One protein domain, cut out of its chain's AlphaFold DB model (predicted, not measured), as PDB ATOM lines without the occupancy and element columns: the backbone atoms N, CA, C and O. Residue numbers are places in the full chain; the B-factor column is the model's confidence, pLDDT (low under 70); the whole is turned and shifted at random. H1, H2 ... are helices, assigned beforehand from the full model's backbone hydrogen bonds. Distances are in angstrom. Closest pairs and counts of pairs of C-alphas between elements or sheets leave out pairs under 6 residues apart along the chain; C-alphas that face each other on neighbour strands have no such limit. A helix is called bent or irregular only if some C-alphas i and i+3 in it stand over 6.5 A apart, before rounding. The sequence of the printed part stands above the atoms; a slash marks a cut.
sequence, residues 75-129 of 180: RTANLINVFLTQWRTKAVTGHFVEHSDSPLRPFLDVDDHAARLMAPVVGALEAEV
ATOM      1  N   ARG A  75      22.689 -34.534 -44.747       97.12
ATOM      2  CA  ARG A  75      22.796 -33.644 -43.582       97.12
ATOM      3  C   ARG A  75      23.237 -34.356 -42.302       97.12
ATOM      4  O   ARG A  75      23.725 -33.684 -41.398       97.12
ATOM      5  N   THR A  76      23.115 -35.684 -42.216       97.00
ATOM      6  CA  THR A  76      23.376 -36.442 -40.982       97.00
ATOM      7  C   THR A  76      24.789 -36.217 -40.448       97.00
ATOM      8  O   THR A  76      24.950 -35.876 -39.279       97.00
ATOM      9  N   ALA A  77      25.816 -36.334 -41.297       96.50
ATOM     10  CA  ALA A  77      27.204 -36.147 -40.868       96.50
ATOM     11  C   ALA A  77      27.472 -34.720 -40.358       96.50
ATOM     12  O   ALA A  77      28.179 -34.532 -39.370       96.50
ATOM     13  N   ASN A  78      26.874 -33.711 -41.001       96.44
ATOM     14  CA  ASN A  78      27.000 -32.322 -40.572       96.44
ATOM     15  C   ASN A  78      26.360 -32.100 -39.192       96.44
ATOM     16  O   ASN A  78      27.022 -31.564 -38.310       96.44
ATOM     17  N   LEU A  79      25.127 -32.570 -38.977       96.06
ATOM     18  CA  LEU A  79      24.425 -32.405 -37.698       96.06
ATOM     19  C   LEU A  79      25.142 -33.125 -36.547       96.06
ATOM     20  O   LEU A  79      25.278 -32.557 -35.467       96.06
ATOM     21  N   ILE A  80      25.682 -34.326 -36.784       96.75
ATOM     22  CA  ILE A  80      26.508 -35.025 -35.785       96.75
ATOM     23  C   ILE A  80      27.752 -34.196 -35.446       96.75
ATOM     24  O   ILE A  80      28.066 -34.007 -34.274       96.75
ATOM     25  N   ASN A  81      28.442 -33.641 -36.445       97.25
ATOM     26  CA  ASN A  81      29.611 -32.793 -36.202       97.25
ATOM     27  C   ASN A  81      29.266 -31.497 -35.451       97.25
ATOM     28  O   ASN A  81      30.066 -31.044 -34.629       97.25
ATOM     29  N   VAL A  82      28.084 -30.916 -35.687       95.44
ATOM     30  CA  VAL A  82      27.571 -29.792 -34.889       95.44
ATOM     31  C   VAL A  82      27.386 -30.224 -33.436       95.44
ATOM     32  O   VAL A  82      27.903 -29.551 -32.549       95.44
ATOM     33  N   PHE A  83      26.739 -31.365 -33.181       95.00
ATOM     34  CA  PHE A  83      26.556 -31.890 -31.824       95.00
ATOM     35  C   PHE A  83      27.896 -32.124 -31.109       95.00
ATOM     36  O   PHE A  83      28.102 -31.659 -29.989       95.00
ATOM     37  N   LEU A  84      28.861 -32.762 -31.780       96.81
ATOM     38  CA  LEU A  84      30.211 -32.970 -31.240       96.81
ATOM     39  C   LEU A  84      30.935 -31.641 -30.969       96.81
ATOM     40  O   LEU A  84      31.661 -31.511 -29.981       96.81
ATOM     41  N   THR A  85      30.714 -30.635 -31.818       95.69
ATOM     42  CA  THR A  85      31.252 -29.285 -31.626       95.69
ATOM     43  C   THR A  85      30.621 -28.592 -30.419       95.69
ATOM     44  O   THR A  85      31.345 -27.972 -29.640       95.69
ATOM     45  N   GLN A  86      29.309 -28.714 -30.216       94.62
ATOM     46  CA  GLN A  86      28.657 -28.204 -29.010       94.62
ATOM     47  C   GLN A  86      29.217 -28.884 -27.766       94.62
ATOM     48  O   GLN A  86      29.616 -28.198 -26.826       94.62
ATOM     49  N   TRP A  87      29.338 -30.214 -27.785       96.25
ATOM     50  CA  TRP A  87      29.852 -30.974 -26.650       96.25
ATOM     51  C   TRP A  87      31.272 -30.549 -26.267       96.25
ATOM     52  O   TRP A  87      31.501 -30.193 -25.112       96.25
ATOM     53  N   ARG A  88      32.212 -30.476 -27.221       96.88
ATOM     54  CA  ARG A  88      33.587 -30.030 -26.914       96.88
ATOM     55  C   ARG A  88      33.662 -28.576 -26.429       96.88
ATOM     56  O   ARG A  88      34.615 -28.220 -25.750       96.88
ATOM     57  N   THR A  89      32.693 -27.738 -26.803       95.38
ATOM     58  CA  THR A  89      32.703 -26.296 -26.501       95.38
ATOM     59  C   THR A  89      32.018 -25.976 -25.174       95.38
ATOM     60  O   THR A  89      32.457 -25.087 -24.451       95.38
ATOM     61  N   LYS A  90      30.917 -26.666 -24.860       96.25
ATOM     62  CA  LYS A  90      30.041 -26.365 -23.718       96.25
ATOM     63  C   LYS A  90      30.072 -27.428 -22.625       96.25
ATOM     64  O   LYS A  90      29.650 -27.137 -21.505       96.25
ATOM     65  N   ALA A  91      30.579 -28.626 -22.913       96.50
ATOM     66  CA  ALA A  91      30.568 -29.760 -21.994       96.50
ATOM     67  C   ALA A  91      29.173 -29.937 -21.359       96.50
ATOM     68  O   ALA A  91      28.168 -29.927 -22.069       96.50
ATOM     69  N   VAL A  92      29.100 -30.032 -20.028       96.62
ATOM     70  CA  VAL A  92      27.844 -30.174 -19.273       96.62
ATOM     71  C   VAL A  92      26.865 -29.016 -19.501       96.62
ATOM     72  O   VAL A  92      25.656 -29.211 -19.444       96.62
ATOM     73  N   THR A  93      27.343 -27.808 -19.814       96.31
ATOM     74  CA  THR A  93      26.441 -26.661 -20.028       96.31
ATOM     75  C   THR A  93      25.628 -26.785 -21.319       96.31
ATOM     76  O   THR A  93      24.576 -26.163 -21.429       96.31
ATOM     77  N   GLY A  94      26.040 -27.652 -22.254       95.31
ATOM     78  CA  GLY A  94      25.276 -27.960 -23.470       95.31
ATOM     79  C   GLY A  94      23.902 -28.586 -23.195       95.31
ATOM     80  O   GLY A  94      23.033 -28.555 -24.060       95.31
ATOM     81  N   HIS A  95      23.660 -29.081 -21.975       95.62
ATOM     82  CA  HIS A  95      22.329 -29.519 -21.551       95.62
ATOM     83  C   HIS A  95      21.277 -28.409 -21.603       95.62
ATOM     84  O   HIS A  95      20.121 -28.712 -21.868       95.62
ATOM     85  N   PHE A  96      21.669 -27.150 -21.381       95.06
ATOM     86  CA  PHE A  96      20.731 -26.046 -21.135       95.06
ATOM     87  C   PHE A  96      20.919 -24.843 -22.067       95.06
ATOM     88  O   PHE A  96      20.093 -23.936 -22.077       95.06
ATOM     89  N   VAL A  97      22.035 -24.777 -22.797       91.56
ATOM     90  CA  VAL A  97      22.411 -23.588 -23.573       91.56
ATOM     91  C   VAL A  97      21.919 -23.710 -25.009       91.56
ATOM     92  O   VAL A  97      22.339 -24.600 -25.745       91.56
ATOM     93  N   GLU A  98      21.074 -22.767 -25.427       91.00
ATOM     94  CA  GLU A  98      20.734 -22.579 -26.837       91.00
ATOM     95  C   GLU A  98      21.839 -21.787 -27.553       91.00
ATOM     96  O   GLU A  98      22.502 -20.915 -26.982       91.00
ATOM     97  N   HIS A  99      22.053 -22.116 -28.821       89.06
ATOM     98  CA  HIS A  99      23.132 -21.588 -29.642       89.06
ATOM     99  C   HIS A  99      22.542 -20.899 -30.871       89.06
ATOM    100  O   HIS A  99      21.913 -21.552 -31.699       89.06
ATOM    101  N   SER A 100      22.774 -19.593 -31.026       91.50
ATOM    102  CA  SER A 100      22.257 -18.818 -32.167       91.50
ATOM    103  C   SER A 100      22.806 -19.276 -33.524       91.50
ATOM    104  O   SER A 100      22.211 -19.001 -34.559       91.50
ATOM    105  N   ASP A 101      23.958 -19.943 -33.520       90.69
ATOM    106  CA  ASP A 101      24.684 -20.450 -34.683       90.69
ATOM    107  C   ASP A 101      24.498 -21.962 -34.906       90.69
ATOM    108  O   ASP A 101      25.158 -22.551 -35.764       90.69
ATOM    109  N   SER A 102      23.596 -22.604 -34.161       90.50
ATOM    110  CA  SER A 102      23.344 -24.039 -34.253       90.50
ATOM    111  C   SER A 102      21.914 -24.354 -34.695       90.50
ATOM    112  O   SER A 102      20.965 -23.813 -34.134       90.50
ATOM    113  N   PRO A 103      21.721 -25.322 -35.611       89.00
ATOM    114  CA  PRO A 103      20.397 -25.862 -35.916       89.00
ATOM    115  C   PRO A 103      19.858 -26.828 -34.843       89.00
ATOM    116  O   PRO A 103      18.707 -27.245 -34.937       89.00
ATOM    117  N   LEU A 104      20.684 -27.250 -33.879       91.50
ATOM    118  CA  LEU A 104      20.317 -28.194 -32.817       91.50
ATOM    119  C   LEU A 104      19.922 -27.480 -31.521       91.50
ATOM    120  O   LEU A 104      20.542 -26.479 -31.156       91.50
ATOM    121  N   ARG A 105      18.951 -28.069 -30.818       91.25
ATOM    122  CA  ARG A 105      18.468 -27.663 -29.489       91.25
ATOM    123  C   ARG A 105      19.439 -28.093 -28.373       91.25
ATOM    124  O   ARG A 105      20.302 -28.936 -28.637       91.25
ATOM    125  N   PRO A 106      19.305 -27.538 -27.151       94.38
ATOM    126  CA  PRO A 106      20.018 -28.038 -25.976       94.38
ATOM    127  C   PRO A 106      19.813 -29.543 -25.787       94.38
ATOM    128  O   PRO A 106      18.781 -30.087 -26.185       94.38
ATOM    129  N   PHE A 107      20.781 -30.230 -25.173       94.00
ATOM    130  CA  PHE A 107      20.762 -31.699 -25.127       94.00
ATOM    131  C   PHE A 107      19.534 -32.271 -24.415       94.00
ATOM    132  O   PHE A 107      19.117 -33.375 -24.750       94.00
ATOM    133  N   LEU A 108      18.984 -31.541 -23.440       94.38
ATOM    134  CA  LEU A 108      17.803 -31.971 -22.692       94.38
ATOM    135  C   LEU A 108      16.509 -31.935 -23.503       94.38
ATOM    136  O   LEU A 108      15.595 -32.653 -23.143       94.38
ATOM    137  N   ASP A 109      16.447 -31.149 -24.579       94.12
ATOM    138  CA  ASP A 109      15.214 -30.937 -25.351       94.12
ATOM    139  C   ASP A 109      15.216 -31.719 -26.682       94.12
ATOM    140  O   ASP A 109      14.410 -31.459 -27.583       94.12
ATOM    141  N   VAL A 110      16.198 -32.605 -26.888       93.38
ATOM    142  CA  VAL A 110      16.403 -33.302 -28.170       93.38
ATOM    143  C   VAL A 110      15.261 -34.270 -28.477       93.38
ATOM    144  O   VAL A 110      14.821 -34.355 -29.626       93.38
ATOM    145  N   ASP A 111      14.792 -35.000 -27.474       94.75
ATOM    146  CA  ASP A 111      13.689 -35.953 -27.572       94.75
ATOM    147  C   ASP A 111      12.341 -35.251 -27.744       94.75
ATOM    148  O   ASP A 111      11.599 -35.627 -28.651       94.75
ATOM    149  N   ASP A 112      12.074 -34.175 -27.003       94.50
ATOM    150  CA  ASP A 112      10.890 -33.326 -27.205       94.50
ATOM    151  C   ASP A 112      10.854 -32.759 -28.632       94.50
ATOM    152  O   ASP A 112       9.839 -32.791 -29.337       94.50
ATOM    153  N   HIS A 113      12.003 -32.292 -29.131       94.50
ATOM    154  CA  HIS A 113      12.100 -31.832 -30.510       94.50
ATOM    155  C   HIS A 113      11.800 -32.946 -31.520       94.50
ATOM    156  O   HIS A 113      11.095 -32.705 -32.507       94.50
ATOM    157  N   ALA A 114      12.316 -34.153 -31.286       95.62
ATOM    158  CA  ALA A 114      12.071 -35.307 -32.140       95.62
ATOM    159  C   ALA A 114      10.602 -35.757 -32.092       95.62
ATOM    160  O   ALA A 114      10.031 -36.059 -33.142       95.62
ATOM    161  N   ALA A 115       9.970 -35.737 -30.916       97.25
ATOM    162  CA  ALA A 115       8.553 -36.034 -30.734       97.25
ATOM    163  C   ALA A 115       7.681 -35.086 -31.564       97.25
ATOM    164  O   ALA A 115       6.845 -35.547 -32.345       97.25
ATOM    165  N   ARG A 116       7.957 -33.777 -31.514       97.00
ATOM    166  CA  ARG A 116       7.254 -32.776 -32.333       97.00
ATOM    167  C   ARG A 116       7.354 -33.048 -33.832       97.00
ATOM    168  O   ARG A 116       6.377 -32.884 -34.558       97.00
ATOM    169  N   LEU A 117       8.537 -33.437 -34.313       96.75
ATOM    170  CA  LEU A 117       8.750 -33.748 -35.730       96.75
ATOM    171  C   LEU A 117       8.073 -35.061 -36.151       96.75
ATOM    172  O   LEU A 117       7.679 -35.194 -37.309       96.75
ATOM    173  N   MET A 118       7.931 -36.018 -35.230       98.19
ATOM    174  CA  MET A 118       7.360 -37.338 -35.500       98.19
ATOM    175  C   MET A 118       5.832 -37.377 -35.366       98.19
ATOM    176  O   MET A 118       5.183 -38.128 -36.089       98.19
ATOM    177  N   ALA A 119       5.243 -36.542 -34.508       98.44
ATOM    178  CA  ALA A 119       3.799 -36.420 -34.304       98.44
ATOM    179  C   ALA A 119       2.964 -36.404 -35.607       98.44
ATOM    180  O   ALA A 119       2.088 -37.263 -35.753       98.44
ATOM    181  N   PRO A 120       3.251 -35.547 -36.613       98.31
ATOM    182  CA  PRO A 120       2.503 -35.557 -37.873       98.31
ATOM    183  C   PRO A 120       2.750 -36.803 -38.741       98.31
ATOM    184  O   PRO A 120       1.917 -37.118 -39.586       98.31
ATOM    185  N   VAL A 121       3.870 -37.513 -38.557       97.94
ATOM    186  CA  VAL A 121       4.191 -38.745 -39.301       97.94
ATOM    187  C   VAL A 121       3.342 -39.913 -38.806       97.94
ATOM    188  O   VAL A 121       2.870 -40.711 -39.612       97.94
ATOM    189  N   VAL A 122       3.136 -40.006 -37.490       97.81
ATOM    190  CA  VAL A 122       2.346 -41.078 -36.860       97.81
ATOM    191  C   VAL A 122       0.874 -40.706 -36.645       97.81
ATOM    192  O   VAL A 122       0.081 -41.568 -36.282       97.81
ATOM    193  N   GLY A 123       0.497 -39.446 -36.888       98.12
ATOM    194  CA  GLY A 123      -0.878 -38.960 -36.747       98.12
ATOM    195  C   GLY A 123      -1.329 -38.780 -35.294       98.12
ATOM    196  O   GLY A 123      -2.495 -39.028 -34.995       98.12
ATOM    197  N   ALA A 124      -0.423 -38.369 -34.404       98.12
ATOM    198  CA  ALA A 124      -0.675 -38.196 -32.970       98.12
ATOM    199  C   ALA A 124      -0.377 -36.760 -32.502       98.12
ATOM    200  O   ALA A 124       0.199 -35.959 -33.245       98.12
ATOM    201  N   LEU A 125      -0.758 -36.423 -31.268       98.19
ATOM    202  CA  LEU A 125      -0.321 -35.189 -30.611       98.19
ATOM    203  C   LEU A 125       1.145 -35.307 -30.166       98.19
ATOM    204  O   LEU A 125       1.622 -36.394 -29.861       98.19
ATOM    205  N   GLU A 126       1.855 -34.180 -30.054       97.50
ATOM    206  CA  GLU A 126       3.239 -34.157 -29.539       97.50
ATOM    207  C   GLU A 126       3.348 -34.830 -28.162       97.50
ATOM    208  O   GLU A 126       4.233 -35.649 -27.947       97.50
ATOM    209  N   ALA A 127       2.375 -34.585 -27.276       97.62
ATOM    210  CA  ALA A 127       2.306 -35.186 -25.942       97.62
ATOM    211  C   ALA A 127       2.028 -36.707 -25.931       97.62
ATOM    212  O   ALA A 127       2.097 -37.332 -24.875       97.62
ATOM    213  N   GLU A 128       1.686 -37.303 -27.075       97.62
ATOM    214  CA  GLU A 128       1.420 -38.739 -27.230       97.62
ATOM    215  C   GLU A 128       2.608 -39.489 -27.858       97.62
ATOM    216  O   GLU A 128       2.547 -40.708 -28.033       97.62
ATOM    217  N   VAL A 129       3.695 -38.785 -28.201       98.00
ATOM    218  CA  VAL A 129       4.862 -39.352 -28.884       98.00
ATOM    219  C   VAL A 129       6.111 -39.204 -28.027       98.00
ATOM    220  O   VAL A 129       6.429 -38.125 -27.549       98.00
TER     221      VAL A 129
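Overview. This is residues 75 to 129 of the 180 residues of the protein "Kynureninase" of Exophiala aquamarina CBS 119918 (UniProt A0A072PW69). Two helices, H1 and H2, make a wide, open V, meeting where H1 ends and H2 begins, and a long looping link joins them there. H1, the longest with 21 residues, is sharply kinked near residue 89. The printed part has 55 residues with two named helices, H1 then H2, and no named strand; it is all helix, loose, with a radius of gyration of the C-alphas of 12.8 A, and elongated, spanning 37 by 23 by 16 A.

Arrangement. Start at H1, residues 75 to 95, with its kink of 96 degrees; it is irregular, C-alphas 89 and 92 being 9.5 A apart. H2, residues 107 to 122, is irregular too, with C-alphas 108 and 111 7.5 A apart. They form a helical hairpin and only just touch, with 3 pairs of C-alphas within 8 A, through residues 94 to 95 and 107 to 108 alone. Their closest C-alphas, those of His 95 and Phe 107, are 4.5 A apart. Their rough lines run opposite ways at a steep tilt of 38 degrees, only just past shallow. O i to N i+4 pairs are within hydrogen-bond range in 13 of 17 for H1 and 8 of 12 for H2.

Along the chain. Find C-alpha 75 at (22.796, -33.644, -43.582); H1 ends 22.4 A away. H2 runs 23.8 A to C-alpha 122 at (2.346, -41.078, -36.860).

Size, cuts and confidence. The farthest C-alphas, Thr 89 and Gly 123, are 37.3 A apart. The link from H1 to H2 is long, and the printed part has no cut. No printed residue is under 70 in pLDDT.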